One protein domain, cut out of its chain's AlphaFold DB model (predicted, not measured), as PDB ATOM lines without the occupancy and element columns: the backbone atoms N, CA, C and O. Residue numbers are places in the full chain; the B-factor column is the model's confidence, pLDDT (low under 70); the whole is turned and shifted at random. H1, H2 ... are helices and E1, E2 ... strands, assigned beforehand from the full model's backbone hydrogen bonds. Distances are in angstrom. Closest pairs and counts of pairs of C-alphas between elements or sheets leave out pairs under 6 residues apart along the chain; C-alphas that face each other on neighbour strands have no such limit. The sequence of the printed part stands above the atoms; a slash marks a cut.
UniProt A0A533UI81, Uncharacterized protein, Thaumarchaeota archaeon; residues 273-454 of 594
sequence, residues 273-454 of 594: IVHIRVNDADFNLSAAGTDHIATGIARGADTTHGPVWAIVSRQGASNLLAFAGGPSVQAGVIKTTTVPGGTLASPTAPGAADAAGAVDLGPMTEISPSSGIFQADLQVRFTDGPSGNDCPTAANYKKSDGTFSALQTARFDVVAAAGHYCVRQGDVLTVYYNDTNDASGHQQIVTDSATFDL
ATOM      1  N   ILE A 273      35.608  -2.481  26.447       97.25
ATOM      2  CA  ILE A 273      36.713  -2.813  25.544       97.25
ATOM      3  C   ILE A 273      37.955  -2.039  25.973       97.25
ATOM      4  O   ILE A 273      37.941  -0.817  26.086       97.25
ATOM      5  N   VAL A 274      39.033  -2.775  26.219       98.06
ATOM      6  CA  VAL A 274      40.338  -2.227  26.580       98.06
ATOM      7  C   VAL A 274      41.297  -2.420  25.417       98.06
ATOM      8  O   VAL A 274      41.521  -3.550  24.978       98.06
ATOM      9  N   HIS A 275      41.901  -1.335  24.948       97.75
ATOM     10  CA  HIS A 275      42.896  -1.352  23.885       97.75
ATOM     11  C   HIS A 275      44.297  -1.292  24.484       97.75
ATOM     12  O   HIS A 275      44.785  -0.255  24.938       97.75
ATOM     13  N   ILE A 276      44.974  -2.431  24.447       98.38
ATOM     14  CA  ILE A 276      46.332  -2.574  24.954       98.38
ATOM     15  C   ILE A 276      47.288  -2.290  23.807       98.38
ATOM     16  O   ILE A 276      47.244  -2.981  22.786       98.38
ATOM     17  N   ARG A 277      48.161  -1.296  23.970       97.38
ATOM     18  CA  ARG A 277      49.137  -0.906  22.952       97.38
ATOM     19  C   ARG A 277      50.549  -1.209  23.410       97.38
ATOM     20  O   ARG A 277      50.936  -0.842  24.513       97.38
ATOM     21  N   VAL A 278      51.324  -1.841  22.539       97.38
ATOM     22  CA  VAL A 278      52.762  -2.045  22.717       97.38
ATOM     23  C   VAL A 278      53.487  -1.225  21.667       97.38
ATOM     24  O   VAL A 278      53.206  -1.371  20.483       97.38
ATOM     25  N   ASN A 279      54.397  -0.355  22.091       94.44
ATOM     26  CA  ASN A 279      55.308   0.343  21.194       94.44
ATOM     27  C   ASN A 279      56.671  -0.332  21.282       94.44
ATOM     28  O   ASN A 279      57.377  -0.157  22.276       94.44
ATOM     29  N   ASP A 280      57.014  -1.108  20.264       91.31
ATOM     30  CA  ASP A 280      58.272  -1.833  20.214       91.31
ATOM     31  C   ASP A 280      58.777  -1.929  18.774       91.31
ATOM     32  O   ASP A 280      58.257  -2.668  17.937       91.31
ATOM     33  N   ALA A 281      59.815  -1.151  18.478       85.62
ATOM     34  CA  ALA A 281      60.386  -1.102  17.141       85.62
ATOM     35  C   ALA A 281      61.118  -2.396  16.749       85.62
ATOM     36  O   ALA A 281      61.441  -2.542  15.573       85.62
ATOM     37  N   ASP A 282      61.365  -3.325  17.676       83.94
ATOM     38  CA  ASP A 282      62.009  -4.605  17.363       83.94
ATOM     39  C   ASP A 282      61.087  -5.547  16.582       83.94
ATOM     40  O   ASP A 282      61.564  -6.458  15.908       83.94
ATOM     41  N   PHE A 283      59.777  -5.296  16.613       85.62
ATOM     42  CA  PHE A 283      58.785  -6.026  15.824       85.62
ATOM     43  C   PHE A 283      58.380  -5.294  14.535       85.62
ATOM     44  O   PHE A 283      57.600  -5.836  13.760       85.62
ATOM     45  N   ASN A 284      58.900  -4.088  14.283       83.44
ATOM     46  CA  ASN A 284      58.647  -3.304  13.068       83.44
ATOM     47  C   ASN A 284      59.712  -3.622  12.008       83.44
ATOM     48  O   ASN A 284      60.670  -2.866  11.824       83.44
ATOM     49  N   LEU A 285      59.597  -4.797  11.389       78.62
ATOM     50  CA  LEU A 285      60.609  -5.350  10.485       78.62
ATOM     51  C   LEU A 285      60.354  -4.984   9.017       78.62
ATOM     52  O   LEU A 285      61.280  -4.990   8.204       78.62
ATOM     53  N   SER A 286      59.112  -4.670   8.645       76.31
ATOM     54  CA  SER A 286      58.743  -4.431   7.253       76.31
ATOM     55  C   SER A 286      58.955  -2.968   6.852       76.31
ATOM     56  O   SER A 286      58.309  -2.058   7.363       76.31
ATOM     57  N   ALA A 287      59.773  -2.728   5.820       67.44
ATOM     58  CA  ALA A 287      60.003  -1.379   5.278       67.44
ATOM     59  C   ALA A 287      58.725  -0.696   4.735       67.44
ATOM     60  O   ALA A 287      58.647   0.531   4.675       67.44
ATOM     61  N   ALA A 288      57.745  -1.494   4.300       65.50
ATOM     62  CA  ALA A 288      56.410  -1.061   3.898       65.50
ATOM     63  C   ALA A 288      55.436  -2.245   4.034       65.50
ATOM     64  O   ALA A 288      55.151  -2.949   3.064       65.50
ATOM     65  N   GLY A 289      54.961  -2.499   5.250       78.44
ATOM     66  CA  GLY A 289      54.032  -3.583   5.565       78.44
ATOM     67  C   GLY A 289      53.363  -3.362   6.915       78.44
ATOM     68  O   GLY A 289      53.723  -2.439   7.636       78.44
ATOM     69  N   THR A 290      52.354  -4.176   7.216       83.62
ATOM     70  CA  THR A 290      51.801  -4.283   8.569       83.62
ATOM     71  C   THR A 290      52.532  -5.417   9.257       83.62
ATOM     72  O   THR A 290      52.480  -6.550   8.776       83.62
ATOM     73  N   ASP A 291      53.195  -5.108  10.361       88.56
ATOM     74  CA  ASP A 291      53.875  -6.113  11.161       88.56
ATOM     75  C   ASP A 291      52.977  -6.651  12.286       88.56
ATOM     76  O   ASP A 291      51.905  -6.113  12.598       88.56
ATOM     77  N   HIS A 292      53.430  -7.732  12.920       90.75
ATOM     78  CA  HIS A 292      52.726  -8.358  14.032       90.75
ATOM     79  C   HIS A 292      53.677  -8.739  15.166       90.75
ATOM     80  O   HIS A 292      54.755  -9.283  14.929       90.75
ATOM     81  N   ILE A 293      53.207  -8.595  16.406       92.62
ATOM     82  CA  ILE A 293      53.745  -9.374  17.525       92.62
ATOM     83  C   ILE A 293      53.004 -10.711  17.510       92.62
ATOM     84  O   ILE A 293      51.828 -10.776  17.867       92.62
ATOM     85  N   ALA A 294      53.677 -11.766  17.053       91.75
ATOM     86  CA  ALA A 294      53.122 -13.114  16.899       91.75
ATOM     87  C   ALA A 294      54.063 -14.179  17.493       91.75
ATOM     88  O   ALA A 294      54.225 -15.273  16.946       91.75
ATOM     89  N   THR A 295      54.719 -13.841  18.601       86.50
ATOM     90  CA  THR A 295      55.808 -14.625  19.185       86.50
ATOM     91  C   THR A 295      55.374 -15.244  20.500       86.50
ATOM     92  O   THR A 295      55.070 -14.555  21.469       86.50
ATOM     93  N   GLY A 296      55.399 -16.572  20.560       85.38
ATOM     94  CA  GLY A 296      55.180 -17.281  21.809       85.38
ATOM     95  C   GLY A 296      56.403 -17.196  22.719       85.38
ATOM     96  O   GLY A 296      57.513 -17.540  22.313       85.38
ATOM     97  N   ILE A 297      56.207 -16.771  23.965       84.56
ATOM     98  CA  ILE A 297      57.267 -16.747  24.973       84.56
ATOM     99  C   ILE A 297      57.346 -18.114  25.638       84.56
ATOM    100  O   ILE A 297      56.352 -18.620  26.157       84.56
ATOM    101  N   ALA A 298      58.545 -18.699  25.661       80.50
ATOM    102  CA  ALA A 298      58.781 -19.971  26.325       80.50
ATOM    103  C   ALA A 298      58.538 -19.847  27.837       80.50
ATOM    104  O   ALA A 298      59.358 -19.318  28.591       80.50
ATOM    105  N   ARG A 299      57.407 -20.378  28.295       83.50
ATOM    106  CA  ARG A 299      57.047 -20.529  29.704       83.50
ATOM    107  C   ARG A 299      57.102 -22.023  30.006       83.50
ATOM    108  O   ARG A 299      56.099 -22.727  30.000       83.50
ATOM    109  N   GLY A 300      58.315 -22.537  30.211       80.25
ATOM    110  CA  GLY A 300      58.563 -23.980  30.296       80.25
ATOM    111  C   GLY A 300      58.462 -24.653  28.923       80.25
ATOM    112  O   GLY A 300      59.185 -24.275  28.010       80.25
ATOM    113  N   ALA A 301      57.598 -25.664  28.788       76.69
ATOM    114  CA  ALA A 301      57.339 -26.333  27.507       76.69
ATOM    115  C   ALA A 301      56.253 -25.635  26.664       76.69
ATOM    116  O   ALA A 301      56.061 -25.999  25.506       76.69
ATOM    117  N   ASP A 302      55.532 -24.669  27.242       78.56
ATOM    118  CA  ASP A 302      54.533 -23.875  26.532       78.56
ATOM    119  C   ASP A 302      55.223 -22.716  25.804       78.56
ATOM    120  O   ASP A 302      55.905 -21.899  26.424       78.56
ATOM    121  N   THR A 303      55.058 -22.668  24.485       83.94
ATOM    122  CA  THR A 303      55.538 -21.593  23.604       83.94
ATOM    123  C   THR A 303      54.387 -21.017  22.779       83.94
ATOM    124  O   THR A 303      54.595 -20.554  21.662       83.94
ATOM    125  N   THR A 304      53.150 -21.153  23.256       89.44
ATOM    126  CA  THR A 304      51.937 -20.801  22.501       89.44
ATOM    127  C   THR A 304      51.337 -19.468  22.923       89.44
ATOM    128  O   THR A 304      50.555 -18.909  22.162       89.44
ATOM    129  N   HIS A 305      51.748 -18.942  24.081       93.56
ATOM    130  CA  HIS A 305      51.232 -17.699  24.646       93.56
ATOM    131  C   HIS A 305      52.187 -16.522  24.447       93.56
ATOM    132  O   HIS A 305      53.408 -16.671  24.563       93.56
ATOM    133  N   GLY A 306      51.628 -15.349  24.178       94.44
ATOM    134  CA  GLY A 306      52.368 -14.143  23.836       94.44
ATOM    135  C   GLY A 306      53.082 -13.431  24.997       94.44
ATOM    136  O   GLY A 306      53.030 -13.850  26.168       94.44
ATOM    137  N   PRO A 307      53.793 -12.335  24.677       94.94
ATOM    138  CA  PRO A 307      54.553 -11.546  25.640       94.94
ATOM    139  C   PRO A 307      53.693 -10.592  26.472       94.94
ATOM    140  O   PRO A 307      54.180 -10.107  27.492       94.94
ATOM    141  N   VAL A 308      52.445 -10.321  26.083       97.56
ATOM    142  CA  VAL A 308      51.542  -9.413  26.804       97.56
ATOM    143  C   VAL A 308      50.559 -10.212  27.647       97.56
ATOM    144  O   VAL A 308      50.079 -11.253  27.207       97.56
ATOM    145  N   TRP A 309      50.230  -9.741  28.851       97.69
ATOM    146  CA  TRP A 309      49.109 -10.278  29.626       97.69
ATOM    147  C   TRP A 309      48.414  -9.220  30.480       97.69
ATOM    148  O   TRP A 309      49.030  -8.248  30.919       97.69
ATOM    149  N   ALA A 310      47.122  -9.435  30.733       98.12
ATOM    150  CA  ALA A 310      46.262  -8.519  31.475       98.12
ATOM    151  C   ALA A 310      45.717  -9.154  32.760       98.12
ATOM    152  O   ALA A 310      45.228 -10.288  32.757       98.12
ATOM    153  N   ILE A 311      45.774  -8.402  33.857       97.44
ATOM    154  CA  ILE A 311      45.371  -8.826  35.197       97.44
ATOM    155  C   ILE A 311      44.363  -7.831  35.768       97.44
ATOM    156  O   ILE A 311      44.645  -6.639  35.807       97.44
ATOM    157  N   VAL A 312      43.247  -8.314  36.313       97.75
ATOM    158  CA  VAL A 312      42.386  -7.511  37.201       97.75
ATOM    159  C   VAL A 312      42.642  -7.923  38.639       97.75
ATOM    160  O   VAL A 312      42.618  -9.114  38.950       97.75
ATOM    161  N   SER A 313      42.886  -6.959  39.524       95.50
ATOM    162  CA  SER A 313      43.248  -7.226  40.917       95.50
ATOM    163  C   SER A 313      42.436  -6.429  41.937       95.50
ATOM    164  O   SER A 313      42.044  -5.285  41.702       95.50
ATOM    165  N   ARG A 314      42.208  -7.057  43.098       93.06
ATOM    166  CA  ARG A 314      41.509  -6.513  44.269       93.06
ATOM    167  C   ARG A 314      42.103  -7.103  45.546       93.06
ATOM    168  O   ARG A 314      42.026  -8.307  45.763       93.06
ATOM    169  N   GLN A 315      42.646  -6.256  46.424       87.12
ATOM    170  CA  GLN A 315      43.069  -6.625  47.792       87.12
ATOM    171  C   GLN A 315      43.932  -7.909  47.884       87.12
ATOM    172  O   GLN A 315      43.795  -8.694  48.820       87.12
ATOM    173  N   GLY A 316      44.828  -8.127  46.915       85.00
ATOM    174  CA  GLY A 316      45.727  -9.290  46.870       85.00
ATOM    175  C   GLY A 316      45.191 -10.511  46.113       85.00
ATOM    176  O   GLY A 316      45.945 -11.463  45.931       85.00
ATOM    177  N   ALA A 317      43.942 -10.481  45.642       91.25
ATOM    178  CA  ALA A 317      43.425 -11.426  44.658       91.25
ATOM    179  C   ALA A 317      43.564 -10.851  43.240       91.25
ATOM    180  O   ALA A 317      43.318  -9.662  43.032       91.25
ATOM    181  N   SER A 318      43.916 -11.692  42.271       93.94
ATOM    182  CA  SER A 318      44.143 -11.333  40.875       93.94
ATOM    183  C   SER A 318      43.562 -12.379  39.925       93.94
ATOM    184  O   SER A 318      43.660 -13.582  40.166       93.94
ATOM    185  N   ASN A 319      43.022 -11.903  38.808       95.50
ATOM    186  CA  ASN A 319      42.519 -12.706  37.705       95.50
ATOM    187  C   ASN A 319      43.313 -12.376  36.436       95.50
ATOM    188  O   ASN A 319      43.297 -11.231  35.989       95.50
ATOM    189  N   LEU A 320      43.983 -13.367  35.854       96.88
ATOM    190  CA  LEU A 320      44.626 -13.297  34.541       96.88
ATOM    191  C   LEU A 320      43.571 -13.496  33.464       96.88
ATOM    192  O   LEU A 320      43.069 -14.607  33.285       96.88
ATOM    193  N   LEU A 321      43.239 -12.405  32.777       97.12
ATOM    194  CA  LEU A 321      42.156 -12.373  31.804       97.12
ATOM    195  C   LEU A 321      42.551 -13.064  30.502       97.12
ATOM    196  O   LEU A 321      41.840 -13.951  30.033       97.12
ATOM    197  N   ALA A 322      43.686 -12.654  29.939       97.25
ATOM    198  CA  ALA A 322      44.239 -13.211  28.715       97.25
ATOM    199  C   ALA A 322      45.718 -12.835  28.554       97.25
ATOM    200  O   ALA A 322      46.192 -11.843  29.121       97.25
ATOM    201  N   PHE A 323      46.411 -13.622  27.738       97.44
ATOM    202  CA  PHE A 323      47.637 -13.242  27.049       97.44
ATOM    203  C   PHE A 323      47.318 -12.598  25.692       97.44
ATOM    204  O   PHE A 323      46.205 -12.731  25.178       97.44
ATOM    205  N   ALA A 324      48.289 -11.904  25.108       97.56
ATOM    206  CA  ALA A 324      48.229 -11.396  23.744       97.56
ATOM    207  C   ALA A 324      49.624 -11.365  23.106       97.56
ATOM    208  O   ALA A 324      50.648 -11.332  23.797       97.56
ATOM    209  N   GLY A 325      49.653 -11.357  21.775       95.69
ATOM    210  CA  GLY A 325      50.870 -11.380  20.966       95.69
ATOM    211  C   GLY A 325      51.412 -12.786  20.717       95.69
ATOM    212  O   GLY A 325      52.560 -12.929  20.301       95.69
ATOM    213  N   GLY A 326      50.618 -13.826  20.996       94.19
ATOM    214  CA  GLY A 326      50.947 -15.206  20.656       94.19
ATOM    215  C   GLY A 326      50.783 -15.482  19.153       94.19
ATOM    216  O   GLY A 326      50.140 -14.713  18.442       94.19
ATOM    217  N   PRO A 327      51.317 -16.598  18.630       91.56
ATOM    218  CA  PRO A 327      51.242 -16.937  17.204       91.56
ATOM    219  C   PRO A 327      49.817 -17.228  16.705       91.56
ATOM    220  O   PRO A 327      49.567 -17.241  15.502       91.56
ATOM    221  N   SER A 328      48.877 -17.522  17.605       93.44
ATOM    222  CA  SER A 328      47.481 -17.825  17.270       93.44
ATOM    223  C   SER A 328      46.578 -17.614  18.481       93.44
ATOM    224  O   SER A 328      47.041 -17.696  19.615       93.44
ATOM    225  N   VAL A 329      45.288 -17.382  18.233       95.00
ATOM    226  CA  VAL A 329      44.268 -17.313  19.288       95.00
ATOM    227  C   VAL A 329      44.201 -18.654  20.022       95.00
ATOM    228  O   VAL A 329      44.041 -19.698  19.385       95.00
ATOM    229  N   GLN A 330      44.271 -18.623  21.351       94.25
ATOM    230  CA  GLN A 330      44.103 -19.798  22.206       94.25
ATOM    231  C   GLN A 330      42.828 -19.659  23.032       94.25
ATOM    232  O   GLN A 330      42.653 -18.713  23.803       94.25
ATOM    233  N   ALA A 331      41.924 -20.627  22.879       93.62
ATOM    234  CA  ALA A 331      40.764 -20.730  23.751       93.62
ATOM    235  C   ALA A 331      41.198 -21.274  25.117       93.62
ATOM    236  O   ALA A 331      41.923 -22.264  25.211       93.62
ATOM    237  N   GLY A 332      40.690 -20.660  26.177       94.44
ATOM    238  CA  GLY A 332      41.023 -21.036  27.542       94.44
ATOM    239  C   GLY A 332      40.088 -20.410  28.561       94.44
ATOM    240  O   GLY A 332      38.992 -19.943  28.223       94.44
ATOM    241  N   VAL A 333      40.543 -20.411  29.808       95.81
ATOM    242  CA  VAL A 333      39.838 -19.855  30.965       95.81
ATOM    243  C   VAL A 333      40.696 -18.810  31.676       95.81
ATOM    244  O   VAL A 333      41.924 -18.855  31.622       95.81
ATOM    245  N   ILE A 334      40.037 -17.892  32.378       96.38
ATOM    246  CA  ILE A 334      40.659 -16.915  33.270       96.38
ATOM    247  C   ILE A 334      41.331 -17.665  34.421       96.38
ATOM    248  O   ILE A 334      40.698 -18.496  35.080       96.38
ATOM    249  N   LYS A 335      42.607 -17.363  34.677       95.00
ATOM    250  CA  LYS A 335      43.345 -17.949  35.807       95.00
ATOM    251  C   LYS A 335      43.216 -17.065  37.029       95.00
ATOM    252  O   LYS A 335      43.395 -15.856  36.928       95.00
ATOM    253  N   THR A 336      42.945 -17.650  38.186       93.00
ATOM    254  CA  THR A 336      42.680 -16.885  39.412       93.00
ATOM    255  C   THR A 336      43.731 -17.177  40.482       93.00
ATOM    256  O   THR A 336      44.196 -18.312  40.623       93.00
ATOM    257  N   THR A 337      44.157 -16.157  41.236       85.88
ATOM    258  CA  THR A 337      45.082 -16.350  42.366       85.88
ATOM    259  C   THR A 337      44.345 -16.935  43.556       85.88
ATOM    260  O   THR A 337      43.283 -16.435  43.921       85.88
ATOM    261  N   THR A 338      44.967 -17.921  44.191       58.47
ATOM    262  CA  THR A 338      44.768 -18.446  45.555       58.47
ATOM    263  C   THR A 338      43.465 -18.106  46.299       58.47
ATOM    264  O   THR A 338      43.458 -17.763  47.479       58.47
ATOM    265  N   VAL A 339      42.332 -18.341  45.653       54.44
ATOM    266  CA  VAL A 339      41.217 -19.057  46.274       54.44
ATOM    267  C   VAL A 339      41.688 -20.517  46.448       54.44
ATOM    268  O   VAL A 339      42.510 -20.953  45.638       54.44
ATOM    269  N   PRO A 340      41.276 -21.310  47.460       50.97
ATOM    270  CA  PRO A 340      41.637 -22.732  47.500       50.97
ATOM    271  C   PRO A 340      41.356 -23.423  46.148       50.97
ATOM    272  O   PRO A 340      40.198 -23.586  45.778       50.97
ATOM    273  N   GLY A 341      42.412 -23.794  45.409       58.34
ATOM    274  CA  GLY A 341      42.324 -24.399  44.070       58.34
ATOM    275  C   GLY A 341      42.564 -23.477  42.859       58.34
ATOM    276  O   GLY A 341      42.573 -23.994  41.746       58.34
ATOM    277  N   GLY A 342      42.783 -22.168  43.036       68.31
ATOM    278  CA  GLY A 342      43.198 -21.260  41.951       68.31
ATOM    279  C   GLY A 342      44.596 -21.595  41.425       68.31
ATOM    280  O   GLY A 342      45.465 -22.014  42.197       68.31
ATOM    281  N   THR A 343      44.808 -21.452  40.115       80.75
ATOM    282  CA  THR A 343      46.032 -21.922  39.442       80.75
ATOM    283  C   THR A 343      47.034 -20.824  39.108       80.75
ATOM    284  O   THR A 343      48.163 -21.164  38.765       80.75
ATOM    285  N   LEU A 344      46.675 -19.539  39.263       88.12
ATOM    286  CA  LEU A 344      47.593 -18.427  39.003       88.12
ATOM    287  C   LEU A 344      48.626 -18.289  40.133       88.12
ATOM    288  O   LEU A 344      48.310 -17.822  41.230       88.12
ATOM    289  N   ALA A 345      49.865 -18.676  39.848       87.44
ATOM    290  CA  ALA A 345      50.989 -18.667  40.774       87.44
ATOM    291  C   ALA A 345      51.726 -17.320  40.811       87.44
ATOM    292  O   ALA A 345      52.166 -16.897  41.881       87.44
ATOM    293  N   SER A 346      51.876 -16.644  39.666       88.69
ATOM    294  CA  SER A 346      52.655 -15.404  39.556       88.69
ATOM    295  C   SER A 346      51.965 -14.370  38.653       88.69
ATOM    296  O   SER A 346      52.114 -14.418  37.432       88.69
ATOM    297  N   PRO A 347      51.237 -13.391  39.226       87.75
ATOM    298  CA  PRO A 347      50.547 -12.356  38.444       87.75
ATOM    299  C   PRO A 347      51.492 -11.446  37.645       87.75
ATOM    300  O   PRO A 347      51.134 -10.960  36.576       87.75
ATOM    301  N   THR A 348      52.702 -11.206  38.160       90.69
ATOM    302  CA  THR A 348      53.680 -10.274  37.575       90.69
ATOM    303  C   THR A 348      54.670 -10.942  36.631       90.69
ATOM    304  O   THR A 348      55.407 -10.247  35.943       90.69
ATOM    305  N   ALA A 349      54.743 -12.274  36.630       90.25
ATOM    306  CA  ALA A 349      55.590 -13.048  35.730       90.25
ATOM    307  C   ALA A 349      55.021 -14.472  35.585       90.25
ATOM    308  O   ALA A 349      55.528 -15.387  36.245       90.25
ATOM    309  N   PRO A 350      53.957 -14.664  34.780       91.00
ATOM    310  CA  PRO A 350      53.287 -15.952  34.638       91.00
ATOM    311  C   PRO A 350      54.229 -17.052  34.134       91.00
ATOM    312  O   PRO A 350      54.975 -16.860  33.170       91.00
ATOM    313  N   GLY A 351      54.201 -18.216  34.776       90.19
ATOM    314  CA  GLY A 351      54.977 -19.395  34.394       90.19
ATOM    315  C   GLY A 351      54.206 -20.368  33.498       90.19
ATOM    316  O   GLY A 351      53.120 -20.080  33.002       90.19
ATOM    317  N   ALA A 352      54.762 -21.572  33.327       88.75
ATOM    318  CA  ALA A 352      54.170 -22.634  32.503       88.75
ATOM    319  C   ALA A 352      52.757 -23.042  32.954       88.75
ATOM    320  O   ALA A 352      51.873 -23.270  32.135       88.75
ATOM    321  N   ALA A 353      52.545 -23.143  34.269       87.31
ATOM    322  CA  ALA A 353      51.259 -23.542  34.839       87.31
ATOM    323  C   ALA A 353      50.176 -22.467  34.652       87.31
ATOM    324  O   ALA A 353      49.009 -22.804  34.468       87.31
ATOM    325  N   ASP A 354      50.584 -21.196  34.663       91.12
ATOM    326  CA  ASP A 354      49.691 -20.055  34.473       91.12
ATOM    327  C   ASP A 354      49.236 -19.964  33.012       91.12
ATOM    328  O   ASP A 354      48.063 -19.729  32.743       91.12
ATOM    329  N   ALA A 355      50.151 -20.211  32.068       91.94
ATOM    330  CA  ALA A 355      49.854 -20.242  30.637       91.94
ATOM    331  C   ALA A 355      48.987 -21.448  30.234       91.94
ATOM    332  O   ALA A 355      48.100 -21.329  29.395       91.94
ATOM    333  N   ALA A 356      49.174 -22.608  30.870       90.69
ATOM    334  CA  ALA A 356      48.476 -23.833  30.495       90.69
ATOM    335  C   ALA A 356      46.939 -23.694  30.552       90.69
ATOM    336  O   ALA A 356      46.330 -23.698  31.625       90.69
ATOM    337  N   GLY A 357      46.292 -23.625  29.385       90.44
ATOM    338  CA  GLY A 357      44.837 -23.468  29.255       90.44
ATOM    339  C   GLY A 357      44.316 -22.072  29.615       90.44
ATOM    340  O   GLY A 357      43.128 -21.934  29.918       90.44
ATOM    341  N   ALA A 358      45.187 -21.062  29.645       94.44
ATOM    342  CA  ALA A 358      44.785 -19.662  29.662       94.44
ATOM    343  C   ALA A 358      44.298 -19.219  28.275       94.44
ATOM    344  O   ALA A 358      44.460 -19.923  27.281       94.44
ATOM    345  N   VAL A 359      43.638 -18.066  28.229       96.06
ATOM    346  CA  VAL A 359      43.232 -17.436  26.969       96.06
ATOM    347  C   VAL A 359      44.433 -16.718  26.354       96.06
ATOM    348  O   VAL A 359      45.165 -16.044  27.080       96.06
ATOM    349  N   ASP A 360      44.588 -16.786  25.032       96.56
ATOM    350  CA  ASP A 360      45.443 -15.879  24.258       96.56
ATOM    351  C   ASP A 360      44.618 -15.220  23.147       96.56
ATOM    352  O   ASP A 360      43.930 -15.909  22.390       96.56
ATOM    353  N   LEU A 361      44.682 -13.891  23.053       96.75
ATOM    354  CA  LEU A 361      43.989 -13.097  22.034       96.75
ATOM    355  C   LEU A 361      44.612 -13.243  20.634       96.75
ATOM    356  O   LEU A 361      44.024 -12.791  19.655       96.75
ATOM    357  N   GLY A 362      45.765 -13.905  20.526       95.75
ATOM    358  CA  GLY A 362      46.499 -14.135  19.292       95.75
ATOM    359  C   GLY A 362      47.440 -12.984  18.924       95.75
ATOM    360  O   GLY A 362      47.810 -12.181  19.788       95.75
ATOM    361  N   PRO A 363      47.856 -12.915  17.644       96.12
ATOM    362  CA  PRO A 363      48.813 -11.919  17.183       96.12
ATOM    363  C   PRO A 363      48.316 -10.489  17.393       96.12
ATOM    364  O   PRO A 363      47.184 -10.160  17.033       96.12
ATOM    365  N   MET A 364      49.180  -9.616  17.910       96.31
ATOM    366  CA  MET A 364      48.897  -8.180  17.963       96.31
ATOM    367  C   MET A 364      49.275  -7.558  16.633       96.31
ATOM    368  O   MET A 364      50.374  -7.783  16.128       96.31
ATOM    369  N   THR A 365      48.367  -6.774  16.069       93.88
ATOM    370  CA  THR A 365      48.563  -6.157  14.756       93.88
ATOM    371  C   THR A 365      48.978  -4.711  14.917       93.88
ATOM    372  O   THR A 365      48.479  -4.004  15.794       93.88
ATOM    373  N   GLU A 366      49.897  -4.277  14.068       93.62
ATOM    374  CA  GLU A 366      50.312  -2.890  14.008       93.62
ATOM    375  C   GLU A 366      49.139  -1.966  13.620       93.62
ATOM    376  O   GLU A 366      48.408  -2.232  12.664       93.62
ATOM    377  N   ILE A 367      48.948  -0.862  14.350       91.75
ATOM    378  CA  ILE A 367      47.802   0.048  14.152       91.75
ATOM    379  C   ILE A 367      47.876   0.823  12.833       91.75
ATOM    380  O   ILE A 367      46.860   1.273  12.302       91.75
ATOM    381  N   SER A 368      49.085   1.004  12.307       87.31
ATOM    382  CA  SER A 368      49.337   1.599  10.999       87.31
ATOM    383  C   SER A 368      50.718   1.181  10.498       87.31
ATOM    384  O   SER A 368      51.611   1.072  11.337       87.31
ATOM    385  N   PRO A 369      50.918   1.018   9.176       85.62
ATOM    386  CA  PRO A 369      52.184   0.549   8.624       85.62
ATOM    387  C   PRO A 369      53.386   1.342   9.140       85.62
ATOM    388  O   PRO A 369      53.393   2.576   9.070       85.62
ATOM    389  N   SER A 370      54.392   0.622   9.628       79.38
ATOM    390  CA  SER A 370      55.671   1.160  10.099       79.38
ATOM    391  C   SER A 370      55.589   2.116  11.302       79.38
ATOM    392  O   SER A 370      56.521   2.888  11.545       79.38
ATOM    393  N   SER A 371      54.502   2.086  12.074       86.44
ATOM    394  CA  SER A 371      54.372   2.815  13.342       86.44
ATOM    395  C   SER A 371      55.175   2.221  14.499       86.44
ATOM    396  O   SER A 371      55.528   2.961  15.416       86.44
ATOM    397  N   GLY A 372      55.436   0.911  14.490       87.50
ATOM    398  CA  GLY A 372      55.964   0.161  15.629       87.50
ATOM    399  C   GLY A 372      55.000   0.048  16.813       87.50
ATOM    400  O   GLY A 372      55.424  -0.353  17.894       87.50
ATOM    401  N   ILE A 373      53.722   0.407  16.631       94.12
ATOM    402  CA  ILE A 373      52.694   0.346  17.675       94.12
ATOM    403  C   ILE A 373      51.707  -0.770  17.340       94.12
ATOM    404  O   ILE A 373      50.969  -0.690  16.359       94.12
ATOM    405  N   PHE A 374      51.646  -1.779  18.199       96.69
ATOM    406  CA  PHE A 374      50.803  -2.962  18.063       96.69
ATOM    407  C   PHE A 374      49.648  -2.907  19.050       96.69
ATOM    408  O   PHE A 374      49.837  -2.468  20.183       96.69
ATOM    409  N   GLN A 375      48.468  -3.373  18.649       97.25
ATOM    410  CA  GLN A 375      47.273  -3.346  19.489       97.25
ATOM    411  C   GLN A 375      46.658  -4.738  19.682       97.25
ATOM    412  O   GLN A 375      46.611  -5.548  18.754       97.25
ATOM    413  N   ALA A 376      46.167  -4.976  20.899       97.44
ATOM    414  CA  ALA A 376      45.236  -6.045  21.243       97.44
ATOM    415  C   ALA A 376      43.975  -5.441  21.861       97.44
ATOM    416  O   ALA A 376      44.070  -4.537  22.694       97.44
ATOM    417  N   ASP A 377      42.819  -5.997  21.510       97.38
ATOM    418  CA  ASP A 377      41.534  -5.581  22.064       97.38
ATOM    419  C   ASP A 377      41.054  -6.635  23.066       97.38
ATOM    420  O   ASP A 377      40.781  -7.785  22.712       97.38
ATOM    421  N   LEU A 378      40.966  -6.248  24.336       97.25
ATOM    422  CA  LEU A 378      40.518  -7.098  25.429       97.25
ATOM    423  C   LEU A 378      39.110  -6.692  25.861       97.25
ATOM    424  O   LEU A 378      38.896  -5.612  26.403       97.25
ATOM    425  N   GLN A 379      38.154  -7.599  25.686       96.50
ATOM    426  CA  GLN A 379      36.799  -7.424  26.195       96.50
ATOM    427  C   GLN A 379      36.716  -7.858  27.662       96.50
ATOM    428  O   GLN A 379      36.835  -9.047  27.971       96.50
ATOM    429  N   VAL A 380      36.463  -6.902  28.554       97.44
ATOM    430  CA  VAL A 380      36.283  -7.121  29.992       97.44
ATOM    431  C   VAL A 380      34.793  -7.157  30.321       97.44
ATOM    432  O   VAL A 380      34.063  -6.186  30.122       97.44
ATOM    433  N   ARG A 381      34.331  -8.290  30.849       96.25
ATOM    434  CA  ARG A 381      32.947  -8.483  31.300       96.25
ATOM    435  C   ARG A 381      32.801  -8.169  32.779       96.25
ATOM    436  O   ARG A 381      33.755  -8.278  33.549       96.25
ATOM    437  N   PHE A 382      31.560  -7.959  33.216       95.69
ATOM    438  CA  PHE A 382      31.266  -7.705  34.630       95.69
ATOM    439  C   PHE A 382      31.694  -8.854  35.547       95.69
ATOM    440  O   PHE A 382      31.909  -8.608  36.722       95.69
ATOM    441  N   THR A 383      31.840 -10.087  35.039       95.88
ATOM    442  CA  THR A 383      32.296 -11.249  35.817       95.88
ATOM    443  C   THR A 383      33.807 -11.316  36.013       95.88
ATOM    444  O   THR A 383      34.259 -12.149  36.782       95.88
ATOM    445  N   ASP A 384      34.613 -10.519  35.317       96.44
ATOM    446  CA  ASP A 384      36.032 -10.850  35.101       96.44
ATOM    447  C   ASP A 384      36.967 -10.482  36.256       96.44
ATOM    448  O   ASP A 384      38.131 -10.884  36.273       96.44
ATOM    449  N   GLY A 385      36.458  -9.775  37.261       95.19
ATOM    450  CA  GLY A 385      37.224  -9.397  38.442       95.19
ATOM    451  C   GLY A 385      37.252 -10.468  39.543       95.19
ATOM    452  O   GLY A 385      36.529 -11.472  39.490       95.19
ATOM    453  N   PRO A 386      38.098 -10.278  40.570       94.38
ATOM    454  CA  PRO A 386      38.207 -11.195  41.700       94.38
ATOM    455  C   PRO A 386      36.880 -11.445  42.428       94.38
ATOM    456  O   PRO A 386      35.998 -10.583  42.488       94.38
ATOM    457  N   SER A 387      36.743 -12.629  43.031       93.44
ATOM    458  CA  SER A 387      35.492 -13.024  43.678       93.44
ATOM    459  C   SER A 387      35.190 -12.257  44.968       93.44
ATOM    460  O   SER A 387      36.093 -11.977  45.757       93.44
ATOM    461  N   GLY A 388      33.911 -11.988  45.235       91.00
ATOM    462  CA  GLY A 388      33.435 -11.400  46.490       91.00
ATOM    463  C   GLY A 388      31.957 -11.693  46.771       91.00
ATOM    464  O   GLY A 388      31.185 -12.000  45.867       91.00
ATOM    465  N   ASN A 389      31.546 -11.603  48.041       90.75
ATOM    466  CA  ASN A 389      30.170 -11.919  48.481       90.75
ATOM    467  C   ASN A 389      29.121 -10.900  48.023       90.75
ATOM    468  O   ASN A 389      27.935 -11.193  47.974       90.75
ATOM    469  N   ASP A 390      29.575  -9.694  47.741       89.12
ATOM    470  CA  ASP A 390      28.811  -8.565  47.234       89.12
ATOM    471  C   ASP A 390      28.727  -8.533  45.698       89.12
ATOM    472  O   ASP A 390      28.129  -7.606  45.180       89.12
ATOM    473  N   CYS A 391      29.291  -9.534  44.998       93.19
ATOM    474  CA  CYS A 391      29.232  -9.639  43.538       93.19
ATOM    475  C   CYS A 391      27.867 -10.151  43.071       93.19
ATOM    476  O   CYS A 391      27.246 -10.953  43.782       93.19
ATOM    477  N   PRO A 392      27.433  -9.812  41.844       92.69
ATOM    478  CA  PRO A 392      26.166 -10.283  41.321       92.69
ATOM    479  C   PRO A 392      26.199 -11.790  41.067       92.69
ATOM    480  O   PRO A 392      27.203 -12.354  40.620       92.69
ATOM    481  N   THR A 393      25.069 -12.452  41.291       93.06
ATOM    482  CA  THR A 393      24.898 -13.864  40.941       93.06
ATOM    483  C   THR A 393      24.569 -13.993  39.455       93.06
ATOM    484  O   THR A 393      23.402 -13.988  39.058       93.06
ATOM    485  N   ALA A 394      25.606 -14.115  38.626       93.38
ATOM    486  CA  ALA A 394      25.454 -14.449  37.213       93.38
ATOM    487  C   ALA A 394      24.775 -15.822  37.044       93.38
ATOM    488  O   ALA A 394      25.095 -16.779  37.753       93.38
ATOM    489  N   ALA A 395      23.853 -15.933  36.087       94.50
ATOM    490  CA  ALA A 395      23.232 -17.207  35.726       94.50
ATOM    491  C   ALA A 395      24.115 -18.010  34.763       94.50
ATOM    492  O   ALA A 395      24.134 -19.240  34.822       94.50
ATOM    493  N   ASN A 396      24.837 -17.320  33.876       95.50
ATOM    494  CA  ASN A 396      25.726 -17.929  32.898       95.50
ATOM    495  C   ASN A 396      27.018 -17.126  32.738       95.50
ATOM    496  O   ASN A 396      27.065 -15.921  32.959       95.50
ATOM    497  N   TYR A 397      28.049 -17.816  32.271       95.56
ATOM    498  CA  TYR A 397      29.368 -17.288  31.981       95.56
ATOM    499  C   TYR A 397      29.652 -17.480  30.497       95.56
ATOM    500  O   TYR A 397      29.553 -18.598  29.978       95.56
ATOM    501  N   LYS A 398      29.986 -16.392  29.803       94.38
ATOM    502  CA  LYS A 398      30.421 -16.461  28.406       94.38
ATOM    503  C   LYS A 398      31.825 -17.060  28.360       94.38
ATOM    504  O   LYS A 398      32.693 -16.646  29.119       94.38
ATOM    505  N   LYS A 399      32.068 -18.040  27.504       93.88
ATOM    506  CA  LYS A 399      33.391 -18.637  27.300       93.88
ATOM    507  C   LYS A 399      34.219 -17.785  26.340       93.88
ATOM    508  O   LYS A 399      33.693 -16.882  25.689       93.88
ATOM    509  N   SER A 400      35.500 -18.119  26.210       90.81
ATOM    510  CA  SER A 400      36.399 -17.541  25.202       90.81
ATOM    511  C   SER A 400      35.954 -17.825  23.755       90.81
ATOM    512  O   SER A 400      36.231 -17.024  22.874       90.81
ATOM    513  N   ASP A 401      35.181 -18.894  23.513       88.88
ATOM    514  CA  ASP A 401      34.570 -19.198  22.202       88.88
ATOM    515  C   ASP A 401      33.285 -18.395  21.893       88.88
ATOM    516  O   ASP A 401      32.668 -18.570  20.841       88.88
ATOM    517  N   GLY A 402      32.850 -17.532  22.818       90.50
ATOM    518  CA  GLY A 402      31.657 -16.699  22.690       90.50
ATOM    519  C   GLY A 402      30.337 -17.348  23.126       90.50
ATOM    520  O   GLY A 402      29.329 -16.645  23.215       90.50
ATOM    521  N   THR A 403      30.314 -18.646  23.445       93.88
ATOM    522  CA  THR A 403      29.113 -19.358  23.921       93.88
ATOM    523  C   THR A 403      28.888 -19.181  25.423       93.88
ATOM    524  O   THR A 403      29.835 -18.993  26.181       93.88
ATOM    525  N   PHE A 404      27.640 -19.269  25.891       94.94
ATOM    526  CA  PHE A 404      27.318 -19.216  27.323       94.94
ATOM    527  C   PHE A 404      27.287 -20.605  27.974       94.94
ATOM    528  O   PHE A 404      26.959 -21.610  27.342       94.94
ATOM    529  N   SER A 405      27.610 -20.658  29.266       95.31
ATOM    530  CA  SER A 405      27.547 -21.857  30.105       95.31
ATOM    531  C   SER A 405      27.135 -21.505  31.531       95.31
ATOM    532  O   SER A 405      27.642 -20.543  32.094       95.31
ATOM    533  N   ALA A 406      26.294 -22.325  32.160       95.06
ATOM    534  CA  ALA A 406      25.958 -22.175  33.580       95.06
ATOM    535  C   ALA A 406      27.121 -22.560  34.525       95.06
ATOM    536  O   ALA A 406      27.083 -22.276  35.720       95.06
ATOM    537  N   LEU A 407      28.159 -23.232  34.012       94.50
ATOM    538  CA  LEU A 407      29.324 -23.643  34.799       94.50
ATOM    539  C   LEU A 407      30.354 -22.510  34.890       94.50
ATOM    540  O   LEU A 407      30.877 -22.088  33.859       94.50
ATOM    541  N   GLN A 408      30.724 -22.106  36.113       93.56
ATOM    542  CA  GLN A 408      31.824 -21.155  36.360       93.56
ATOM    543  C   GLN A 408      33.144 -21.619  35.732       93.56
ATOM    544  O   GLN A 408      33.858 -20.820  35.132       93.56
ATOM    545  N   THR A 409      33.421 -22.925  35.780       93.88
ATOM    546  CA  THR A 409      34.645 -23.526  35.223       93.88
ATOM    547  C   THR A 409      34.734 -23.476  33.697       93.88
ATOM    548  O   THR A 409      35.739 -23.873  33.118       93.88
ATOM    549  N   ALA A 410      33.681 -23.013  33.017       94.38
ATOM    550  CA  ALA A 410      33.729 -22.755  31.583       94.38
ATOM    551  C   ALA A 410      34.395 -21.407  31.249       94.38
ATOM    552  O   ALA A 410      34.799 -21.210  30.106       94.38
ATOM    553  N   ARG A 411      34.493 -20.489  32.223       94.94
ATOM    554  CA  ARG A 411      35.166 -19.188  32.079       94.94
ATOM    555  C   ARG A 411      36.365 -19.033  33.012       94.94
ATOM    556  O   ARG A 411      37.315 -18.373  32.616       94.94
ATOM    557  N   PHE A 412      36.344 -19.646  34.193       95.19
ATOM    558  CA  PHE A 412      37.409 -19.573  35.199       95.19
ATOM    559  C   PHE A 412      38.075 -20.936  35.403       95.19
ATOM    560  O   PHE A 412      37.466 -21.976  35.167       95.19
ATOM    561  N   ASP A 413      39.324 -20.945  35.855       93.12
ATOM    562  CA  ASP A 413      40.057 -22.167  36.200       93.12
ATOM    563  C   ASP A 413      39.462 -22.919  37.399       93.12
ATOM    564  O   ASP A 413      39.550 -24.146  37.480       93.12
ATOM    565  N   VAL A 414      38.816 -22.190  38.305       91.44
ATOM    566  CA  VAL A 414      38.202 -22.718  39.519       91.44
ATOM    567  C   VAL A 414      36.861 -22.031  39.791       91.44
ATOM    568  O   VAL A 414      36.574 -20.944  39.298       91.44
ATOM    569  N   VAL A 415      36.007 -22.692  40.569       91.38
ATOM    570  CA  VAL A 415      34.790 -22.079  41.120       91.38
ATOM    571  C   VAL A 415      35.183 -21.170  42.286       91.38
ATOM    572  O   VAL A 415      36.014 -21.557  43.110       91.38
ATOM    573  N   ALA A 416      34.554 -20.000  42.408       90.25
ATOM    574  CA  ALA A 416      34.771 -19.114  43.548       90.25
ATOM    575  C   ALA A 416      34.455 -19.840  44.873       90.25
ATOM    576  O   ALA A 416      33.369 -20.395  45.042       90.25
ATOM    577  N   ALA A 417      35.382 -19.828  45.839       85.19
ATOM    578  CA  ALA A 417      35.151 -20.477  47.137       85.19
ATOM    579  C   ALA A 417      34.159 -19.708  48.021       85.19
ATOM    580  O   ALA A 417      33.545 -20.296  48.910       85.19
ATOM    581  N   ALA A 418      34.019 -18.401  47.793       85.44
ATOM    582  CA  ALA A 418      33.028 -17.550  48.431       85.44
ATOM    583  C   ALA A 418      32.558 -16.472  47.445       85.44
ATOM    584  O   ALA A 418      33.372 -15.881  46.732       85.44
ATOM    585  N   GLY A 419      31.251 -16.213  47.431       90.00
ATOM    586  CA  GLY A 419      30.643 -15.224  46.546       90.00
ATOM    587  C   GLY A 419      30.745 -15.582  45.061       90.00
ATOM    588  O   GLY A 419      30.724 -16.754  44.682       90.00
ATOM    589  N   HIS A 420      30.839 -14.554  44.222       93.25
ATOM    590  CA  HIS A 420      30.910 -14.669  42.763       93.25
ATOM    591  C   HIS A 420      32.049 -13.816  42.216       93.25
ATOM    592  O   HIS A 420      32.479 -12.892  42.897       93.25
ATOM    593  N   TYR A 421      32.541 -14.120  41.016       95.00
ATOM    594  CA  TYR A 421      33.501 -13.271  40.306       95.00
ATOM    595  C   TYR A 421      32.809 -12.035  39.743       95.00
ATOM    596  O   TYR A 421      31.748 -12.162  39.123       95.00
ATOM    597  N   CYS A 422      33.397 -10.861  39.969       95.69
ATOM    598  CA  CYS A 422      32.962  -9.639  39.317       95.69
ATOM    599  C   CYS A 422      34.004  -8.518  39.368       95.69
ATOM    600  O   CYS A 422      34.810  -8.462  40.299       95.69
ATOM    601  N   VAL A 423      33.954  -7.614  38.390       97.06
ATOM    602  CA  VAL A 423      34.675  -6.331  38.385       97.06
ATOM    603  C   VAL A 423      33.901  -5.310  39.218       97.06
ATOM    604  O   VAL A 423      32.673  -5.279  39.172       97.06
ATOM    605  N   ARG A 424      34.614  -4.480  39.982       94.56
ATOM    606  CA  ARG A 424      34.036  -3.445  40.849       94.56
ATOM    607  C   ARG A 424      34.744  -2.112  40.742       94.56
ATOM    608  O   ARG A 424      35.908  -2.052  40.350       94.56
ATOM    609  N   GLN A 425      34.068  -1.074  41.230       95.00
ATOM    610  CA  GLN A 425      34.695   0.210  41.510       95.00
ATOM    611  C   GLN A 425      35.932   0.011  42.405       95.00
ATOM    612  O   GLN A 425      35.863  -0.623  43.466       95.00
ATOM    613  N   GLY A 426      37.059   0.574  41.976       94.75
ATOM    614  CA  GLY A 426      38.348   0.516  42.658       94.75
ATOM    615  C   GLY A 426      39.207  -0.704  42.318       94.75
ATOM    616  O   GLY A 426      40.335  -0.783  42.808       94.75
ATOM    617  N   ASP A 427      38.724  -1.638  41.493       97.56
ATOM    618  CA  ASP A 427      39.582  -2.689  40.946       97.56
ATOM    619  C   ASP A 427      40.624  -2.090  40.000       97.56
ATOM    620  O   ASP A 427      40.362  -1.116  39.290       97.56
ATOM    621  N   VAL A 428      41.809  -2.700  39.972       97.69
ATOM    622  CA  VAL A 428      42.921  -2.243  39.134       97.69
ATOM    623  C   VAL A 428      43.137  -3.239  38.005       97.69
ATOM    624  O   VAL A 428      43.412  -4.415  38.266       97.69
ATOM    625  N   LEU A 429      43.033  -2.757  36.769       98.31
ATOM    626  CA  LEU A 429      43.523  -3.437  35.581       98.31
ATOM    627  C   LEU A 429      45.006  -3.111  35.416       98.31
ATOM    628  O   LEU A 429      45.371  -1.950  35.257       98.31
ATOM    629  N   THR A 430      45.849  -4.132  35.415       98.12
ATOM    630  CA  THR A 430      47.278  -4.002  35.135       98.12
ATOM    631  C   THR A 430      47.620  -4.839  33.920       98.12
ATOM    632  O   THR A 430      47.295  -6.027  33.864       98.12
ATOM    633  N   VAL A 431      48.310  -4.233  32.965       98.31
ATOM    634  CA  VAL A 431      48.860  -4.924  31.805       98.31
ATOM    635  C   VAL A 431      50.369  -4.994  31.918       98.31
ATOM    636  O   VAL A 431      51.025  -4.073  32.407       98.31
ATOM    637  N   TYR A 432      50.912  -6.117  31.479       97.50
ATOM    638  CA  TYR A 432      52.331  -6.409  31.507       97.50
ATOM    639  C   TYR A 432      52.784  -6.753  30.097       97.50
ATOM    640  O   TYR A 432      52.087  -7.464  29.375       97.50
ATOM    641  N   TYR A 433      53.972  -6.289  29.743       96.56
ATOM    642  CA  TYR A 433      54.663  -6.637  28.516       96.56
ATOM    643  C   TYR A 433      56.041  -7.184  28.856       96.56
ATOM    644  O   TYR A 433      56.845  -6.506  29.494       96.56
ATOM    645  N   ASN A 434      56.301  -8.424  28.453       93.50
ATOM    646  CA  ASN A 434      57.623  -9.020  28.524       93.50
ATOM    647  C   ASN A 434      58.423  -8.669  27.268       93.50
ATOM    648  O   ASN A 434      58.400  -9.417  26.289       93.50
ATOM    649  N   ASP A 435      59.129  -7.549  27.337       91.00
ATOM    650  CA  ASP A 435      60.111  -7.141  26.344       91.00
ATOM    651  C   ASP A 435      61.315  -8.092  26.423       91.00
ATOM    652  O   ASP A 435      62.032  -8.156  27.426       91.00
ATOM    653  N   THR A 436      61.511  -8.883  25.371       83.12
ATOM    654  CA  THR A 436      62.595  -9.867  25.309       83.12
ATOM    655  C   THR A 436      63.963  -9.249  25.056       83.12
ATOM    656  O   THR A 436      64.961  -9.901  25.367       83.12
ATOM    657  N   ASN A 437      64.029  -8.041  24.490       82.81
ATOM    658  CA  ASN A 437      65.275  -7.406  24.084       82.81
ATOM    659  C   ASN A 437      65.222  -5.889  24.320       82.81
ATOM    660  O   ASN A 437      64.943  -5.108  23.422       82.81
ATOM    661  N   ASP A 438      65.628  -5.450  25.506       80.75
ATOM    662  CA  ASP A 438      65.827  -4.029  25.754       80.75
ATOM    663  C   ASP A 438      66.982  -3.442  24.904       80.75
ATOM    664  O   ASP A 438      67.728  -4.147  24.212       80.75
ATOM    665  N   ALA A 439      67.212  -2.128  25.004       75.69
ATOM    666  CA  ALA A 439      68.296  -1.451  24.280       75.69
ATOM    667  C   ALA A 439      69.710  -2.016  24.561       75.69
ATOM    668  O   ALA A 439      70.655  -1.754  23.809       75.69
ATOM    669  N   SER A 440      69.873  -2.781  25.643       73.75
ATOM    670  CA  SER A 440      71.106  -3.462  26.033       73.75
ATOM    671  C   SER A 440      71.126  -4.965  25.710       73.75
ATOM    672  O   SER A 440      72.159  -5.601  25.923       73.75
ATOM    673  N   GLY A 441      70.040  -5.517  25.159       73.12
ATOM    674  CA  GLY A 441      69.868  -6.935  24.836       73.12
ATOM    675  C   GLY A 441      69.439  -7.811  26.015       73.12
ATOM    676  O   GLY A 441      69.659  -9.020  25.975       73.12
ATOM    677  N   HIS A 442      68.864  -7.227  27.068       81.19
ATOM    678  CA  HIS A 442      68.333  -7.956  28.221       81.19
ATOM    679  C   HIS A 442      66.805  -7.984  28.212       81.19
ATOM    680  O   HIS A 442      66.148  -7.071  27.725       81.19
ATOM    681  N   GLN A 443      66.235  -9.028  28.808       86.81
ATOM    682  CA  GLN A 443      64.793  -9.138  28.991       86.81
ATOM    683  C   GLN A 443      64.320  -8.267  30.165       86.81
ATOM    684  O   GLN A 443      64.936  -8.267  31.236       86.81
ATOM    685  N   GLN A 444      63.181  -7.600  29.999       90.06
ATOM    686  CA  GLN A 444      62.533  -6.792  31.029       90.06
ATOM    687  C   GLN A 444      61.005  -6.909  30.962       90.06
ATOM    688  O   GLN A 444      60.425  -7.193  29.919       90.06
ATOM    689  N   ILE A 445      60.336  -6.674  32.094       93.44
ATOM    690  CA  ILE A 445      58.872  -6.609  32.150       93.44
ATOM    691  C   ILE A 445      58.468  -5.158  32.385       93.44
ATOM    692  O   ILE A 445      58.814  -4.572  33.412       93.44
ATOM    693  N   VAL A 446      57.722  -4.600  31.439       95.06
ATOM    694  CA  VAL A 446      57.162  -3.247  31.485       95.06
ATOM    695  C   VAL A 446      55.676  -3.340  31.810       95.06
ATOM    696  O   VAL A 446      55.022  -4.324  31.466       95.06
ATOM    697  N   THR A 447      55.133  -2.346  32.509       96.88
ATOM    698  CA  THR A 447      53.758  -2.396  33.020       96.88
ATOM    699  C   THR A 447      53.045  -1.066  32.895       96.88
ATOM    700  O   THR A 447      53.665  -0.028  33.121       96.88
ATOM    701  N   ASP A 448      51.736  -1.122  32.674       98.31
ATOM    702  CA  ASP A 448      50.825   0.016  32.795       98.31
ATOM    703  C   ASP A 448      49.557  -0.399  33.554       98.31
ATOM    704  O   ASP A 448      49.232  -1.591  33.630       98.31
ATOM    705  N   SER A 449      48.857   0.557  34.162       97.81
ATOM    706  CA  SER A 449      47.652   0.267  34.937       97.81
ATOM    707  C   SER A 449      46.580   1.349  34.866       97.81
ATOM    708  O   SER A 449      46.846   2.538  34.705       97.81
ATOM    709  N   ALA A 450      45.339   0.903  35.030       98.19
ATOM    710  CA  ALA A 450      44.140   1.721  35.062       98.19
ATOM    711  C   ALA A 450      43.178   1.202  36.132       98.19
ATOM    712  O   ALA A 450      43.260   0.049  36.565       98.19
ATOM    713  N   THR A 451      42.242   2.042  36.558       97.62
ATOM    714  CA  THR A 451      41.225   1.662  37.546       97.62
ATOM    715  C   THR A 451      39.852   1.538  36.912       97.62
ATOM    716  O   THR A 451      39.516   2.310  36.017       97.62
ATOM    717  N   PHE A 452      39.030   0.627  37.420       97.69
ATOM    718  CA  PHE A 452      37.598   0.650  37.150       97.69
ATOM    719  C   PHE A 452      36.914   1.613  38.114       97.69
ATOM    720  O   PHE A 452      37.107   1.514  39.329       97.69
ATOM    721  N   ASP A 453      36.130   2.544  37.587       96.25
ATOM    722  CA  ASP A 453      35.430   3.548  38.381       96.25
ATOM    723  C   ASP A 453      33.978   3.708  37.927       96.25
ATOM    724  O   ASP A 453      33.647   3.428  36.776       96.25
ATOM    725  N   LEU A 454      33.131   4.139  38.859       95.12
ATOM    726  CA  LEU A 454      31.729   4.481  38.633       95.12
ATOM    727  C   LEU A 454      31.547   5.959  38.961       95.12
ATOM    728  O   LEU A 454      32.023   6.435  40.002       95.12
TER     729      LEU A 454
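What this domain is: This is residues 273 to 454 of the 594 residues of an uncharacterized protein of Thaumarchaeota archaeon (UniProt A0A533UI81). Amid little regular structure sits a small sandwich: the twisted antiparallel sheet E3-E2-E6-E7 faces the smaller antiparallel sheet E1-E5-E4, with the long links E1 to E2 and E5 to E6 towards opposite ends. The printed part has 182 residues, 55 in named elements: mostly strand, ordered E1-E2-E3-H1-E4-E5-E6-E7. It is compact, radius of gyration of the C-alphas 16.4 A, spans 52 by 33 by 29 A.

How they stand to each other: E2, residues 308 to 314, and E6, 428 to 435, are inner strands, with N 311 and O 430 2.8 A apart, between edge strands E3, 317 to 324, and E7, 444 to 453. In the smaller sheet E5, 373 to 380, neighbours E1, 273 to 279, N 276 and O 376 2.9 A apart, and E4, 364 to 366. H1, 352 to 355, is apart from E2 and E5.

Where its parts are: E1 begins at C-alpha 273 (36.713, -2.813, 25.544); E7, 29.9 A long, ends at C-alpha 453 (35.430, 3.548, 38.381).

The domain as a whole: The printed part has no cut; the link E3 to H1 is long too. pLDDT is under 70 at residues 287 to 288 and 338 to 342.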